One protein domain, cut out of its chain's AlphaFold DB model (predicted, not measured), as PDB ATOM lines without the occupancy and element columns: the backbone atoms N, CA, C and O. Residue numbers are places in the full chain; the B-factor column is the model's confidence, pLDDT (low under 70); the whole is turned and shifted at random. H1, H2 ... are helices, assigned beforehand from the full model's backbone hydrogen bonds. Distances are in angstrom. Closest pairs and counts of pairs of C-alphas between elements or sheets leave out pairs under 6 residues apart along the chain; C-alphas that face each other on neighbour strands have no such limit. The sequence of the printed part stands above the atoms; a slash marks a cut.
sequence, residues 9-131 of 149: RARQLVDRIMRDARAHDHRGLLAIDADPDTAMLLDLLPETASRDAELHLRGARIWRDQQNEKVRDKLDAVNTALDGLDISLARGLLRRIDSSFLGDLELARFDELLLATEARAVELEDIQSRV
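What this domain is: This is residues 9 to 131 of the 149 residues of an uncharacterized protein of Acidobacteria bacterium (UniProt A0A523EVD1). One long helix, H4, is the beam of a slender model: H1, H2 and H3 cluster on its first part, H5 folds back on its far end, and H6 packs on both, with residues 125 to 131 sticking out. The 123 printed residues have six named helices, H1 to H6, and no named strand: all helix, extended, radius of gyration of the C-alphas 21.2 A, spans 75 by 22 by 17 A.

How they stand to each other: H1, residues 9 to 22, and H2, residues 26 to 33, form a hairpin; closest C-alphas 20 and 28, 6.2 A. H3, residues 37 to 43, only just touches the hub H4, residues 47 to 83, with 3 pairs of C-alphas within 8 A; closest 42 and 50, 5.2 A. H4 and H5, residues 87 to 94, form a hairpin at a shallow tilt of 12 degrees; closest C-alphas 78 and 90, 4.6 A. H6, residues 104 to 130, touches H5 with residues 110 to 121 alone; closest C-alphas 117 and 87, 6.2 A. In H1 to H6 every O i to N i+4 pair is within hydrogen-bond range.

Where its parts are: H4 spans 53.9 A, H6 39.4 A. C-alpha 9 is at (143.276, 151.462, 149.658), C-alpha 130 at (141.446, 83.437, 139.668).

The domain as a whole: The printed part has no cut, no link is long, and no printed residue is under 70.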
ATOM      1  N   ARG A   9     143.542 152.852 150.071       95.00
ATOM      2  CA  ARG A   9     143.276 151.462 149.658       95.00
ATOM      3  C   ARG A   9     143.788 151.181 148.242       95.00
ATOM      4  O   ARG A   9     144.436 150.162 148.025       95.00
ATOM      5  N   ALA A  10     143.561 152.096 147.299       94.31
ATOM      6  CA  ALA A  10     144.033 151.961 145.921       94.31
ATOM      7  C   ALA A  10     145.571 151.906 145.833       94.31
ATOM      8  O   ALA A  10     146.135 151.054 145.147       94.31
ATOM      9  N   ARG A  11     146.280 152.757 146.585       92.88
ATOM     10  CA  ARG A  11     147.753 152.721 146.635       92.88
ATOM     11  C   ARG A  11     148.274 151.412 147.228       92.88
ATOM     12  O   ARG A  11     149.169 150.794 146.658       92.88
ATOM     13  N   GLN A  12     147.674 150.953 148.326       95.12
ATOM     14  CA  GLN A  12     148.040 149.679 148.950       95.12
ATOM     15  C   GLN A  12     147.783 148.477 148.036       95.12
ATOM     16  O   GLN A  12     148.560 147.520 148.056       95.12
ATOM     17  N   LEU A  13     146.716 148.525 147.231       96.50
ATOM     18  CA  LEU A  13     146.419 147.510 146.227       96.50
ATOM     19  C   LEU A  13     147.566 147.392 145.219       96.50
ATOM     20  O   LEU A  13     148.067 146.290 145.004       96.50
ATOM     21  N   VAL A  14     148.037 148.506 144.653       96.19
ATOM     22  CA  VAL A  14     149.168 148.472 143.712       96.19
ATOM     23  C   VAL A  14     150.451 148.010 144.381       96.19
ATOM     24  O   VAL A  14     151.135 147.151 143.828       96.19
ATOM     25  N   ASP A  15     150.758 148.481 145.589       95.94
ATOM     26  CA  ASP A  15     151.936 148.007 146.323       95.94
ATOM     27  C   ASP A  15     151.889 146.491 146.552       95.94
ATOM     28  O   ASP A  15     152.914 145.807 146.467       95.94
ATOM     29  N   ARG A  16     150.698 145.946 146.821       97.44
ATOM     30  CA  ARG A  16     150.482 144.505 146.936       97.44
ATOM     31  C   ARG A  16     150.681 143.795 145.599       97.44
ATOM     32  O   ARG A  16     151.455 142.846 145.562       97.44
ATOM     33  N   ILE A  17     150.073 144.275 144.515       97.88
ATOM     34  CA  ILE A  17     150.243 143.697 143.170       97.88
ATOM     35  C   ILE A  17     151.725 143.668 142.782       97.88
ATOM     36  O   ILE A  17     152.234 142.636 142.354       97.88
ATOM     37  N   MET A  18     152.448 144.769 142.986       96.94
ATOM     38  CA  MET A  18     153.870 144.862 142.649       96.94
ATOM     39  C   MET A  18     154.729 143.924 143.498       96.94
ATOM     40  O   MET A  18     155.690 143.334 142.999       96.94
ATOM     41  N   ARG A  19     154.399 143.767 144.783       97.69
ATOM     42  CA  ARG A  19     155.083 142.826 145.676       97.69
ATOM     43  C   ARG A  19     154.873 141.383 145.226       97.69
ATOM     44  O   ARG A  19     155.855 140.657 145.077       97.69
ATOM     45  N   ASP A  20     153.627 141.001 144.971       98.00
ATOM     46  CA  ASP A  20     153.255 139.637 144.593       98.00
ATOM     47  C   ASP A  20     153.824 139.301 143.201       98.00
ATOM     48  O   ASP A  20     154.381 138.223 142.991       98.00
ATOM     49  N   ALA A  21     153.839 140.269 142.278       96.62
ATOM     50  CA  ALA A  21     154.487 140.138 140.975       96.62
ATOM     51  C   ALA A  21     156.003 139.907 141.074       96.62
ATOM     52  O   ALA A  21     156.531 139.026 140.394       96.62
ATOM     53  N   ARG A  22     156.712 140.652 141.934       96.88
ATOM     54  CA  ARG A  22     158.159 140.459 142.170       96.88
ATOM     55  C   ARG A  22     158.475 139.116 142.817       96.88
ATOM     56  O   ARG A  22     159.540 138.561 142.569       96.88
ATOM     57  N   ALA A  23     157.563 138.607 143.639       97.12
ATOM     58  CA  ALA A  23     157.674 137.286 144.245       97.12
ATOM     59  C   ALA A  23     157.277 136.145 143.288       97.12
ATOM     60  O   ALA A  23     157.397 134.981 143.665       97.12
ATOM     61  N   HIS A  24     156.811 136.457 142.071       95.50
ATOM     62  CA  HIS A  24     156.194 135.501 141.146       95.50
ATOM     63  C   HIS A  24     155.004 134.739 141.761       95.50
ATOM     64  O   HIS A  24     154.716 133.600 141.387       95.50
ATOM     65  N   ASP A  25     154.285 135.373 142.689       96.81
ATOM     66  CA  ASP A  25     153.099 134.802 143.319       96.81
ATOM     67  C   ASP A  25     151.861 135.011 142.438       96.81
ATOM     68  O   ASP A  25     151.011 135.874 142.665       96.81
ATOM     69  N   HIS A  26     151.753 134.189 141.396       95.50
ATOM     70  CA  HIS A  26     150.605 134.219 140.494       95.50
ATOM     71  C   HIS A  26     149.283 133.891 141.202       95.50
ATOM     72  O   HIS A  26     148.243 134.390 140.781       95.50
ATOM     73  N   ARG A  27     149.297 133.099 142.284       93.44
ATOM     74  CA  ARG A  27     148.079 132.800 143.054       93.44
ATOM     75  C   ARG A  27     147.614 134.022 143.839       93.44
ATOM     76  O   ARG A  27     146.426 134.333 143.795       93.44
ATOM     77  N   GLY A  28     148.535 134.735 144.485       95.69
ATOM     78  CA  GLY A  28     148.258 136.015 145.139       95.69
ATOM     79  C   GLY A  28     147.674 137.038 144.164       95.69
ATOM     80  O   GLY A  28     146.631 137.630 144.440       95.69
ATOM     81  N   LEU A  29     148.267 137.154 142.971       97.44
ATOM     82  CA  LEU A  29     147.762 138.029 141.908       97.44
ATOM     83  C   LEU A  29     146.358 137.642 141.422       97.44
ATOM     84  O   LEU A  29     145.524 138.520 141.234       97.44
ATOM     85  N   LEU A  30     146.063 136.350 141.249       96.25
ATOM     86  CA  LEU A  30     144.715 135.897 140.874       96.25
ATOM     87  C   LEU A  30     143.686 136.163 141.975       96.25
ATOM     88  O   LEU A  30     142.546 136.495 141.668       96.25
ATOM     89  N   ALA A  31     144.073 136.036 143.247       95.75
ATOM     90  CA  ALA A  31     143.191 136.359 144.366       95.75
ATOM     91  C   ALA A  31     142.860 137.856 144.412       95.75
ATOM     92  O   ALA A  31     141.736 138.220 144.736       95.75
ATOM     93  N   ILE A  32     143.821 138.714 144.057       97.00
ATOM     94  CA  ILE A  32     143.580 140.149 143.881       97.00
ATOM     95  C   ILE A  32     142.647 140.391 142.690       97.00
ATOM     96  O   ILE A  32     141.680 141.130 142.818       97.00
ATOM     97  N   ASP A  33     142.898 139.752 141.547       96.12
ATOM     98  CA  ASP A  33     142.077 139.905 140.335       96.12
ATOM     99  C   ASP A  33     140.615 139.466 140.528       96.12
ATOM    100  O   ASP A  33     139.714 139.998 139.888       96.12
ATOM    101  N   ALA A  34     140.380 138.492 141.410       94.44
ATOM    102  CA  ALA A  34     139.052 137.984 141.742       94.44
ATOM    103  C   ALA A  34     138.282 138.866 142.742       94.44
ATOM    104  O   ALA A  34     137.078 138.668 142.919       94.44
ATOM    105  N   ASP A  35     138.954 139.806 143.414       95.69
ATOM    106  CA  ASP A  35     138.309 140.731 144.341       95.69
ATOM    107  C   ASP A  35     137.452 141.743 143.550       95.69
ATOM    108  O   ASP A  35     137.971 142.422 142.655       95.69
ATOM    109  N   PRO A  36     136.143 141.867 143.850       94.44
ATOM    110  CA  PRO A  36     135.245 142.756 143.117       94.44
ATOM    111  C   PRO A  36     135.633 144.238 143.214       94.44
ATOM    112  O   PRO A  36     135.277 145.011 142.324       94.44
ATOM    113  N   ASP A  37     136.373 144.642 144.252       95.00
ATOM    114  CA  ASP A  37     136.808 146.027 144.436       95.00
ATOM    115  C   ASP A  37     138.040 146.372 143.579       95.00
ATOM    116  O   ASP A  37     138.331 147.554 143.382       95.00
ATOM    117  N   THR A  38     138.777 145.381 143.058       95.62
ATOM    118  CA  THR A  38     140.071 145.604 142.388       95.62
ATOM    119  C   THR A  38     139.956 146.536 141.190       95.62
ATOM    120  O   THR A  38     140.722 147.492 141.104       95.62
ATOM    121  N   ALA A  39     138.990 146.314 140.295       94.19
ATOM    122  CA  ALA A  39     138.822 147.157 139.108       94.19
ATOM    123  C   ALA A  39     138.538 148.618 139.492       94.19
ATOM    124  O   ALA A  39     139.241 149.527 139.061       94.19
ATOM    125  N   MET A  40     137.581 148.824 140.402       95.81
ATOM    126  CA  MET A  40     137.233 150.153 140.907       95.81
ATOM    127  C   MET A  40     138.435 150.847 141.560       95.81
ATOM    128  O   MET A  40     138.625 152.046 141.387       95.81
ATOM    129  N   LEU A  41     139.241 150.123 142.338       95.31
ATOM    130  CA  LEU A  41     140.405 150.696 143.014       95.31
ATOM    131  C   LEU A  41     141.536 151.045 142.040       95.31
ATOM    132  O   LEU A  41     142.220 152.044 142.256       95.31
ATOM    133  N   LEU A  42     141.729 150.264 140.976       94.75
ATOM    134  CA  LEU A  42     142.704 150.573 139.927       94.75
ATOM    135  C   LEU A  42     142.305 151.818 139.122       94.75
ATOM    136  O   LEU A  42     143.177 152.625 138.797       94.75
ATOM    137  N   ASP A  43     141.008 152.034 138.890       94.75
ATOM    138  CA  ASP A  43     140.485 153.218 138.187       94.75
ATOM    139  C   ASP A  43     140.747 154.543 138.930       94.75
ATOM    140  O   ASP A  43     140.735 155.616 138.326       94.75
ATOM    141  N   LEU A  44     141.007 154.493 140.241       93.62
ATOM    142  CA  LEU A  44     141.305 155.678 141.060       93.62
ATOM    143  C   LEU A  44     142.770 156.125 140.980       93.62
ATOM    144  O   LEU A  44     143.143 157.139 141.577       93.62
ATOM    145  N   LEU A  45     143.623 155.361 140.301       91.56
ATOM    146  CA  LEU A  45     145.061 155.601 140.247       91.56
ATOM    147  C   LEU A  45     145.476 156.313 138.957       91.56
ATOM    148  O   LEU A  45     144.757 156.284 137.961       91.56
ATOM    149  N   PRO A  46     146.671 156.934 138.935       94.00
ATOM    150  CA  PRO A  46     147.254 157.420 137.692       94.00
ATOM    151  C   PRO A  46     147.333 156.301 136.649       94.00
ATOM    152  O   PRO A  46     147.712 155.174 136.976       94.00
ATOM    153  N   GLU A  47     147.045 156.640 135.391       93.75
ATOM    154  CA  GLU A  47     146.949 155.689 134.273       93.75
ATOM    155  C   GLU A  47     148.160 154.748 134.179       93.75
ATOM    156  O   GLU A  47     148.008 153.552 133.944       93.75
ATOM    157  N   THR A  48     149.368 155.261 134.419       94.31
ATOM    158  CA  THR A  48     150.600 154.462 134.387       94.31
ATOM    159  C   THR A  48     150.622 153.372 135.460       94.31
ATOM    160  O   THR A  48     150.916 152.222 135.153       94.31
ATOM    161  N   ALA A  49     150.267 153.708 136.703       92.56
ATOM    162  CA  ALA A  49     150.256 152.763 137.817       92.56
ATOM    163  C   ALA A  49     149.157 151.704 137.655       92.56
ATOM    164  O   ALA A  49     149.392 150.528 137.931       92.56
ATOM    165  N   SER A  50     147.982 152.122 137.174       94.44
ATOM    166  CA  SER A  50     146.880 151.210 136.862       94.44
ATOM    167  C   SER A  50     147.287 150.215 135.769       94.44
ATOM    168  O   SER A  50     147.239 149.002 135.976       94.44
ATOM    169  N   ARG A  51     147.829 150.711 134.650       95.88
ATOM    170  CA  ARG A  51     148.250 149.879 133.517       95.88
ATOM    171  C   ARG A  51     149.330 148.860 133.882       95.88
ATOM    172  O   ARG A  51     149.261 147.715 133.433       95.88
ATOM    173  N   ASP A  52     150.323 149.251 134.677       95.38
ATOM    174  CA  ASP A  52     151.377 148.331 135.114       95.38
ATOM    175  C   ASP A  52     150.802 147.218 136.008       95.38
ATOM    176  O   ASP A  52     151.133 146.040 135.844       95.38
ATOM    177  N   ALA A  53     149.887 147.568 136.917       95.62
ATOM    178  CA  ALA A  53     149.202 146.602 137.768       95.62
ATOM    179  C   ALA A  53     148.343 145.622 136.951       95.62
ATOM    180  O   ALA A  53     148.456 144.405 137.121       95.62
ATOM    181  N   GLU A  54     147.551 146.125 136.001       96.44
ATOM    182  CA  GLU A  54     146.751 145.303 135.086       96.44
ATOM    183  C   GLU A  54     147.599 144.321 134.272       96.44
ATOM    184  O   GLU A  54     147.167 143.195 133.996       96.44
ATOM    185  N   LEU A  55     148.814 144.722 133.888       97.44
ATOM    186  CA  LEU A  55     149.732 143.883 133.126       97.44
ATOM    187  C   LEU A  55     150.177 142.665 133.946       97.44
ATOM    188  O   LEU A  55     150.195 141.544 133.426       97.44
ATOM    189  N   HIS A  56     150.441 142.848 135.241       97.81
ATOM    190  CA  HIS A  56     150.741 141.745 136.156       97.81
ATOM    191  C   HIS A  56     149.539 140.819 136.374       97.81
ATOM    192  O   HIS A  56     149.692 139.596 136.287       97.81
ATOM    193  N   LEU A  57     148.338 141.375 136.568       97.69
ATOM    194  CA  LEU A  57     147.108 140.582 136.698       97.69
ATOM    195  C   LEU A  57     146.816 139.790 135.414       97.69
ATOM    196  O   LEU A  57     146.486 138.604 135.455       97.69
ATOM    197  N   ARG A  58     147.020 140.400 134.241       97.56
ATOM    198  CA  ARG A  58     146.926 139.706 132.948       97.56
ATOM    199  C   ARG A  58     147.944 138.573 132.838       97.56
ATOM    200  O   ARG A  58     147.575 137.491 132.391       97.56
ATOM    201  N   GLY A  59     149.187 138.792 133.259       97.62
ATOM    202  CA  GLY A  59     150.202 137.739 133.304       97.62
ATOM    203  C   GLY A  59     149.773 136.553 134.174       97.62
ATOM    204  O   GLY A  59     149.924 135.404 133.761       97.62
ATOM    205  N   ALA A  60     149.168 136.817 135.334       97.31
ATOM    206  CA  ALA A  60     148.643 135.776 136.216       97.31
ATOM    207  C   ALA A  60     147.478 134.989 135.585       97.31
ATOM    208  O   ALA A  60     147.437 133.764 135.703       97.31
ATOM    209  N   ARG A  61     146.577 135.656 134.847       95.88
ATOM    210  CA  ARG A  61     145.511 134.991 134.070       95.88
ATOM    211  C   ARG A  61     146.068 134.066 132.990       95.88
ATOM    212  O   ARG A  61     145.663 132.913 132.921       95.88
ATOM    213  N   ILE A  62     147.044 134.532 132.209       97.06
ATOM    214  CA  ILE A  62     147.704 133.702 131.187       97.06
ATOM    215  C   ILE A  62     148.361 132.481 131.834       97.06
ATOM    216  O   ILE A  62     148.230 131.363 131.339       97.06
ATOM    217  N   TRP A  63     149.048 132.679 132.959       95.69
ATOM    218  CA  TRP A  63     149.645 131.576 133.704       95.69
ATOM    219  C   TRP A  63     148.594 130.563 134.173       95.69
ATOM    220  O   TRP A  63     148.809 129.363 134.014       95.69
ATOM    221  N   ARG A  64     147.450 131.020 134.702       94.50
ATOM    222  CA  ARG A  64     146.333 130.148 135.093       94.50
ATOM    223  C   ARG A  64     145.841 129.327 133.908       94.50
ATOM    224  O   ARG A  64     145.697 128.117 134.032       94.50
ATOM    225  N   ASP A  65     145.623 129.967 132.766       93.56
ATOM    226  CA  ASP A  65     145.113 129.296 131.572       93.56
ATOM    227  C   ASP A  65     146.096 128.206 131.090       93.56
ATOM    228  O   ASP A  65     145.675 127.095 130.773       93.56
ATOM    229  N   GLN A  66     147.411 128.456 131.172       94.62
ATOM    230  CA  GLN A  66     148.445 127.440 130.917       94.62
ATOM    231  C   GLN A  66     148.434 126.291 131.937       94.62
ATOM    232  O   GLN A  66     148.741 125.151 131.584       94.62
ATOM    233  N   GLN A  67     148.140 126.555 133.217       93.44
ATOM    234  CA  GLN A  67     147.999 125.478 134.205       93.44
ATOM    235  C   GLN A  67     146.758 124.629 133.918       93.44
ATOM    236  O   GLN A  67     146.848 123.403 133.977       93.44
ATOM    237  N   ASN A  68     145.644 125.258 133.543       91.50
ATOM    238  CA  ASN A  68     144.413 124.558 133.181       91.50
ATOM    239  C   ASN A  68     144.624 123.654 131.957       91.50
ATOM    240  O   ASN A  68     144.188 122.505 131.957       91.50
ATOM    241  N   GLU A  69     145.346 124.132 130.940       93.38
ATOM    242  CA  GLU A  69     145.726 123.327 129.772       93.38
ATOM    243  C   GLU A  69     146.565 122.104 130.173       93.38
ATOM    244  O   GLU A  69     146.192 120.973 129.877       93.38
ATOM    245  N   LYS A  70     147.617 122.295 130.980       94.00
ATOM    246  CA  LYS A  70     148.442 121.183 131.490       94.00
ATOM    247  C   LYS A  70     147.644 120.163 132.297       94.00
ATOM    248  O   LYS A  70     148.003 118.987 132.338       94.00
ATOM    249  N   VAL A  71     146.620 120.607 133.018       93.62
ATOM    250  CA  VAL A  71     145.733 119.713 133.766       93.62
ATOM    251  C   VAL A  71     144.867 118.891 132.815       93.62
ATOM    252  O   VAL A  71     144.770 117.680 133.006       93.62
ATOM    253  N   ARG A  72     144.316 119.500 131.760       93.31
ATOM    254  CA  ARG A  72     143.569 118.779 130.716       93.31
ATOM    255  C   ARG A  72     144.432 117.729 130.022       93.31
ATOM    256  O   ARG A  72     144.021 116.574 129.972       93.31
ATOM    257  N   ASP A  73     145.659 118.082 129.644       94.88
ATOM    258  CA  ASP A  73     146.613 117.141 129.043       94.88
ATOM    259  C   ASP A  73     146.894 115.942 129.961       94.88
ATOM    260  O   ASP A  73     146.988 114.797 129.517       94.88
ATOM    261  N   LYS A  74     147.011 116.179 131.275       94.88
ATOM    262  CA  LYS A  74     147.186 115.097 132.255       94.88
ATOM    263  C   LYS A  74     145.951 114.204 132.345       94.88
ATOM    264  O   LYS A  74     146.118 112.991 132.432       94.88
ATOM    265  N   LEU A  75     144.744 114.770 132.335       95.56
ATOM    266  CA  LEU A  75     143.500 113.990 132.340       95.56
ATOM    267  C   LEU A  75     143.382 113.132 131.068       95.56
ATOM    268  O   LEU A  75     143.017 111.960 131.153       95.56
ATOM    269  N   ASP A  76     143.768 113.667 129.907       96.44
ATOM    270  CA  ASP A  76     143.836 112.914 128.646       96.44
ATOM    271  C   ASP A  76     144.874 111.782 128.707       96.44
ATOM    272  O   ASP A  76     144.610 110.655 128.272       96.44
ATOM    273  N   ALA A  77     146.038 112.044 129.306       96.44
ATOM    274  CA  ALA A  77     147.075 111.036 129.506       96.44
ATOM    275  C   ALA A  77     146.634 109.924 130.473       96.44
ATOM    276  O   ALA A  77     146.960 108.760 130.242       96.44
ATOM    277  N   VAL A  78     145.874 110.251 131.527       96.44
ATOM    278  CA  VAL A  78     145.268 109.250 132.425       96.44
ATOM    279  C   VAL A  78     144.320 108.351 131.641       96.44
ATOM    280  O   VAL A  78     144.428 107.132 131.743       96.44
ATOM    281  N   ASN A  79     143.435 108.936 130.831       95.38
ATOM    282  CA  ASN A  79     142.498 108.168 130.017       95.38
ATOM    283  C   ASN A  79     143.234 107.229 129.046       95.38
ATOM    284  O   ASN A  79     142.957 106.036 129.000       95.38
ATOM    285  N   THR A  80     144.258 107.745 128.361       96.62
ATOM    286  CA  THR A  80     145.115 106.949 127.464       96.62
ATOM    287  C   THR A  80     145.813 105.800 128.202       96.62
ATOM    288  O   THR A  80     145.917 104.691 127.678       96.62
ATOM    289  N   ALA A  81     146.291 106.039 129.428       95.19
ATOM    290  CA  ALA A  81     146.908 104.999 130.247       95.19
ATOM    291  C   ALA A  81     145.898 103.915 130.652       95.19
ATOM    292  O   ALA A  81     146.234 102.731 130.613       95.19
ATOM    293  N   LEU A  82     144.661 104.296 130.990       92.69
ATOM    294  CA  LEU A  82     143.585 103.349 131.294       92.69
ATOM    295  C   LEU A  82     143.202 102.499 130.082       92.69
ATOM    296  O   LEU A  82     143.093 101.279 130.224       92.69
ATOM    297  N   ASP A  83     143.080 103.105 128.901       93.12
ATOM    298  CA  ASP A  83     142.827 102.390 127.644       93.12
ATOM    299  C   ASP A  83     143.952 101.388 127.332       93.12
ATOM    300  O   ASP A  83     143.706 100.266 126.888       93.12
ATOM    301  N   GLY A  84     145.200 101.766 127.634       92.31
ATOM    302  CA  GLY A  84     146.379 100.904 127.543       92.31
ATOM    303  C   GLY A  84     146.533  99.887 128.682       92.31
ATOM    304  O   GLY A  84     147.518  99.149 128.693       92.31
ATOM    305  N   LEU A  85     145.589  99.833 129.631       88.88
ATOM    306  CA  LEU A  85     145.612  98.985 130.831       88.88
ATOM    307  C   LEU A  85     146.806  99.233 131.775       88.88
ATOM    308  O   LEU A  85     147.112  98.391 132.623       88.88
ATOM    309  N   ASP A  86     147.453 100.398 131.689       94.50
ATOM    310  CA  ASP A  86     148.523 100.812 132.600       94.50
ATOM    311  C   ASP A  86     147.956 101.585 133.802       94.50
ATOM    312  O   ASP A  86     148.013 102.814 133.913       94.50
ATOM    313  N   ILE A  87     147.400 100.826 134.746       94.25
ATOM    314  CA  ILE A  87     146.778 101.362 135.967       94.25
ATOM    315  C   ILE A  87     147.796 102.090 136.852       94.25
ATOM    316  O   ILE A  87     147.469 103.081 137.511       94.25
ATOM    317  N   SER A  88     149.044 101.615 136.879       94.19
ATOM    318  CA  SER A  88     150.097 102.226 137.697       94.19
ATOM    319  C   SER A  88     150.420 103.633 137.203       94.19
ATOM    320  O   SER A  88     150.519 104.564 138.010       94.19
ATOM    321  N   LEU A  89     150.530 103.802 135.881       95.38
ATOM    322  CA  LEU A  89     150.709 105.107 135.259       95.38
ATOM    323  C   LEU A  89     149.492 106.008 135.490       95.38
ATOM    324  O   LEU A  89     149.674 107.140 135.938       95.38
ATOM    325  N   ALA A  90     148.272 105.503 135.275       95.44
ATOM    326  CA  ALA A  90     147.035 106.256 135.498       95.44
ATOM    327  C   ALA A  90     146.951 106.817 136.934       95.44
ATOM    328  O   ALA A  90     146.810 108.029 137.123       95.44
ATOM    329  N   ARG A  91     147.164 105.977 137.961       95.19
ATOM    330  CA  ARG A  91     147.213 106.413 139.373       95.19
ATOM    331  C   ARG A  91     148.314 107.442 139.624       95.19
ATOM    332  O   ARG A  91     148.112 108.415 140.351       95.19
ATOM    333  N   GLY A  92     149.498 107.218 139.053       95.56
ATOM    334  CA  GLY A  92     150.636 108.122 139.195       95.56
ATOM    335  C   GLY A  92     150.365 109.508 138.609       95.56
ATOM    336  O   GLY A  92     150.762 110.510 139.206       95.56
ATOM    337  N   LEU A  93     149.672 109.572 137.473       95.44
ATOM    338  CA  LEU A  93     149.267 110.817 136.826       95.44
ATOM    339  C   LEU A  93     148.169 111.535 137.618       95.44
ATOM    340  O   LEU A  93     148.340 112.719 137.903       95.44
ATOM    341  N   LEU A  94     147.122 110.825 138.059       94.88
ATOM    342  CA  LEU A  94     146.046 111.392 138.888       94.88
ATOM    343  C   LEU A  94     146.592 112.055 140.160       94.88
ATOM    344  O   LEU A  94     146.245 113.191 140.467       94.88
ATOM    345  N   ARG A  95     147.540 111.414 140.857       94.62
ATOM    346  CA  ARG A  95     148.181 111.981 142.063       94.62
ATOM    347  C   ARG A  95     148.979 113.266 141.815       94.62
ATOM    348  O   ARG A  95     149.316 113.962 142.767       94.62
ATOM    349  N   ARG A  96     149.350 113.550 140.564       93.50
ATOM    350  CA  ARG A  96     150.131 114.735 140.161       93.50
ATOM    351  C   ARG A  96     149.260 115.856 139.599       93.50
ATOM    352  O   ARG A  96     149.804 116.867 139.135       93.50
ATOM    353  N   ILE A  97     147.947 115.665 139.546       93.00
ATOM    354  CA  ILE A  97     147.010 116.718 139.178       93.00
ATOM    355  C   ILE A  97     146.796 117.586 140.417       93.00
ATOM    356  O   ILE A  97     146.480 117.087 141.492       93.00
ATOM    357  N   ASP A  98     147.033 118.886 140.265       88.38
ATOM    358  CA  ASP A  98     146.743 119.864 141.309       88.38
ATOM    359  C   ASP A  98     145.273 120.268 141.172       88.38
ATOM    360  O   ASP A  98     144.883 120.893 140.184       88.38
ATOM    361  N   SER A  99     144.463 119.882 142.158       84.69
ATOM    362  CA  SER A  99     143.018 120.098 142.138       84.69
ATOM    363  C   SER A  99     142.615 121.569 142.206       84.69
ATOM    364  O   SER A  99     141.503 121.901 141.814       84.69
ATOM    365  N   SER A 100     143.512 122.467 142.629       84.62
ATOM    366  CA  SER A 100     143.228 123.909 142.667       84.62
ATOM    367  C   SER A 100     143.063 124.553 141.284       84.62
ATOM    368  O   SER A 100     142.582 125.679 141.194       84.62
ATOM    369  N   PHE A 101     143.445 123.847 140.216       85.00
ATOM    370  CA  PHE A 101     143.272 124.275 138.824       85.00
ATOM    371  C   PHE A 101     142.170 123.506 138.086       85.00
ATOM    372  O   PHE A 101     142.012 123.665 136.877       85.00
ATOM    373  N   LEU A 102     141.420 122.650 138.782       86.62
ATOM    374  CA  LEU A 102     140.276 121.973 138.188       86.62
ATOM    375  C   LEU A 102     139.077 122.923 138.214       86.62
ATOM    376  O   LEU A 102     138.642 123.351 139.282       86.62
ATOM    377  N   GLY A 103     138.545 123.251 137.034       86.12
ATOM    378  CA  GLY A 103     137.187 123.774 136.930       86.12
ATOM    379  C   GLY A 103     136.169 122.667 137.209       86.12
ATOM    380  O   GLY A 103     136.530 121.494 137.302       86.12
ATOM    381  N   ASP A 104     134.888 123.019 137.311       89.25
ATOM    382  CA  ASP A 104     133.824 122.057 137.644       89.25
ATOM    383  C   ASP A 104     133.786 120.858 136.682       89.25
ATOM    384  O   ASP A 104     133.609 119.712 137.098       89.25
ATOM    385  N   LEU A 105     133.999 121.112 135.386       90.12
ATOM    386  CA  LEU A 105     134.021 120.074 134.360       90.12
ATOM    387  C   LEU A 105     135.245 119.161 134.501       90.12
ATOM    388  O   LEU A 105     135.121 117.938 134.440       90.12
ATOM    389  N   GLU A 106     136.432 119.742 134.679       92.31
ATOM    390  CA  GLU A 106     137.659 118.971 134.863       92.31
ATOM    391  C   GLU A 106     137.652 118.188 136.181       92.31
ATOM    392  O   GLU A 106     138.194 117.086 136.222       92.31
ATOM    393  N   LEU A 107     137.017 118.716 137.231       93.69
ATOM    394  CA  LEU A 107     136.852 118.035 138.512       93.69
ATOM    395  C   LEU A 107     135.953 116.805 138.372       93.69
ATOM    396  O   LEU A 107     136.349 115.716 138.780       93.69
ATOM    397  N   ALA A 108     134.799 116.944 137.716       93.88
ATOM    398  CA  ALA A 108     133.920 115.809 137.441       93.88
ATOM    399  C   ALA A 108     134.642 114.719 136.631       93.88
ATOM    400  O   ALA A 108     134.551 113.531 136.944       93.88
ATOM    401  N   ARG A 109     135.423 115.128 135.624       94.62
ATOM    402  CA  ARG A 109     136.241 114.209 134.825       94.62
ATOM    403  C   ARG A 109     137.342 113.537 135.650       94.62
ATOM    404  O   ARG A 109     137.622 112.357 135.457       94.62
ATOM    405  N   PHE A 110     137.993 114.277 136.544       95.62
ATOM    406  CA  PHE A 110     138.996 113.731 137.454       95.62
ATOM    407  C   PHE A 110     138.397 112.642 138.350       95.62
ATOM    408  O   PHE A 110     138.976 111.560 138.450       95.62
ATOM    409  N   ASP A 111     137.232 112.902 138.945       95.69
ATOM    410  CA  ASP A 111     136.534 111.947 139.808       95.69
ATOM    411  C   ASP A 111     136.121 110.684 139.038       95.69
ATOM    412  O   ASP A 111     136.320 109.567 139.520       95.69
ATOM    413  N   GLU A 112     135.618 110.835 137.810       96.38
ATOM    414  CA  GLU A 112     135.296 109.708 136.931       96.38
ATOM    415  C   GLU A 112     136.531 108.851 136.631       96.38
ATOM    416  O   GLU A 112     136.504 107.630 136.804       96.38
ATOM    417  N   LEU A 113     137.641 109.479 136.234       96.19
ATOM    418  CA  LEU A 113     138.888 108.771 135.946       96.19
ATOM    419  C   LEU A 113     139.466 108.098 137.193       96.19
ATOM    420  O   LEU A 113     140.026 107.004 137.093       96.19
ATOM    421  N   LEU A 114     139.320 108.712 138.368       96.25
ATOM    422  CA  LEU A 114     139.717 108.112 139.636       96.25
ATOM    423  C   LEU A 114     138.915 106.835 139.907       96.25
ATOM    424  O   LEU A 114     139.508 105.787 140.162       96.25
ATOM    425  N   LEU A 115     137.587 106.897 139.785       96.38
ATOM    426  CA  LEU A 115     136.712 105.737 139.954       96.38
ATOM    427  C   LEU A 115     137.019 104.635 138.936       96.38
ATOM    428  O   LEU A 115     137.142 103.471 139.317       96.38
ATOM    429  N   ALA A 116     137.200 104.989 137.662       95.31
ATOM    430  CA  ALA A 116     137.540 104.043 136.604       95.31
ATOM    431  C   ALA A 116     138.888 103.353 136.863       95.31
ATOM    432  O   ALA A 116     139.013 102.137 136.700       95.31
ATOM    433  N   THR A 117     139.887 104.112 137.323       95.38
ATOM    434  CA  THR A 117     141.210 103.577 137.668       95.38
ATOM    435  C   THR A 117     141.126 102.562 138.805       95.38
ATOM    436  O   THR A 117     141.727 101.490 138.725       95.38
ATOM    437  N   GLU A 118     140.369 102.879 139.856       94.75
ATOM    438  CA  GLU A 118     140.195 101.984 141.000       94.75
ATOM    439  C   GLU A 118     139.370 100.740 140.638       94.75
ATOM    440  O   GLU A 118     139.764  99.627 140.985       94.75
ATOM    441  N   ALA A 119     138.292 100.890 139.863       93.69
ATOM    442  CA  ALA A 119     137.502  99.759 139.376       93.69
ATOM    443  C   ALA A 119     138.359  98.785 138.555       93.69
ATOM    444  O   ALA A 119     138.351  97.577 138.799       93.69
ATOM    445  N   ARG A 120     139.179  99.311 137.638       91.50
ATOM    446  CA  ARG A 120     140.074  98.490 136.819       91.50
ATOM    447  C   ARG A 120     141.141  97.780 137.654       91.50
ATOM    448  O   ARG A 120     141.528  96.660 137.324       91.50
ATOM    449  N   ALA A 121     141.617  98.409 138.729       90.94
ATOM    450  CA  ALA A 121     142.593  97.799 139.626       90.94
ATOM    451  C   ALA A 121     142.002  96.575 140.332       90.94
ATOM    452  O   ALA A 121     142.624  95.515 140.336       90.94
ATOM    453  N   VAL A 122     140.778  96.711 140.846       92.12
ATOM    454  CA  VAL A 122     140.042  95.612 141.484       92.12
ATOM    455  C   VAL A 122     139.780  94.477 140.494       92.12
ATOM    456  O   VAL A 122     139.989  93.314 140.831       92.12
ATOM    457  N   GLU A 123     139.382  94.787 139.256       89.69
ATOM    458  CA  GLU A 123     139.202  93.771 138.210       89.69
ATOM    459  C   GLU A 123     140.495  92.997 137.916       89.69
ATOM    460  O   GLU A 123     140.464  91.772 137.794       89.69
ATOM    461  N   LEU A 124     141.643  93.682 137.815       87.06
ATOM    462  CA  LEU A 124     142.928  93.010 137.602       87.06
ATOM    463  C   LEU A 124     143.318  92.123 138.786       87.06
ATOM    464  O   LEU A 124     143.824  91.022 138.565       87.06
ATOM    465  N   GLU A 125     143.085  92.571 140.018       86.94
ATOM    466  CA  GLU A 125     143.336  91.771 141.220       86.94
ATOM    467  C   GLU A 125     142.442  90.521 141.260       86.94
ATOM    468  O   GLU A 125     142.938  89.421 141.517       86.94
ATOM    469  N   ASP A 126     141.154  90.648 140.925       89.44
ATOM    470  CA  ASP A 126     140.226  89.515 140.832       89.44
ATOM    471  C   ASP A 126     140.670  88.520 139.746       89.44
ATOM    472  O   ASP A 126     140.766  87.319 140.014       89.44
ATOM    473  N   ILE A 127     141.054  88.996 138.556       85.31
ATOM    474  CA  ILE A 127     141.603  88.141 137.492       85.31
ATOM    475  C   ILE A 127     142.865  87.415 137.976       85.31
ATOM    476  O   ILE A 127     142.966  86.199 137.814       85.31
ATOM    477  N   GLN A 128     143.809  88.123 138.599       83.81
ATOM    478  CA  GLN A 128     145.042  87.524 139.122       83.81
ATOM    479  C   GLN A 128     144.766  86.489 140.217       83.81
ATOM    480  O   GLN A 128     145.438  85.461 140.259       83.81
ATOM    481  N   SER A 129     143.755  86.714 141.061       82.19
ATOM    482  CA  SER A 129     143.348  85.766 142.105       82.19
ATOM    483  C   SER A 129     142.721  84.480 141.545       82.19
ATOM    484  O   SER A 129     142.837  83.414 142.151       82.19
ATOM    485  N   ARG A 130     142.087  84.565 140.366       81.06
ATOM    486  CA  ARG A 130     141.446  83.437 139.668       81.06
ATOM    487  C   ARG A 130     142.399  82.649 138.783       81.06
ATOM    488  O   ARG A 130     142.070  81.523 138.413       81.06
ATOM    489  N   VAL A 131     143.557  83.207 138.428       74.44
ATOM    490  CA  VAL A 131     144.607  82.459 137.735       74.44
ATOM    491  C   VAL A 131     145.244  81.515 138.759       74.44
ATOM    492  O   VAL A 131     145.940  81.981 139.664       74.44
TER     493      VAL A 131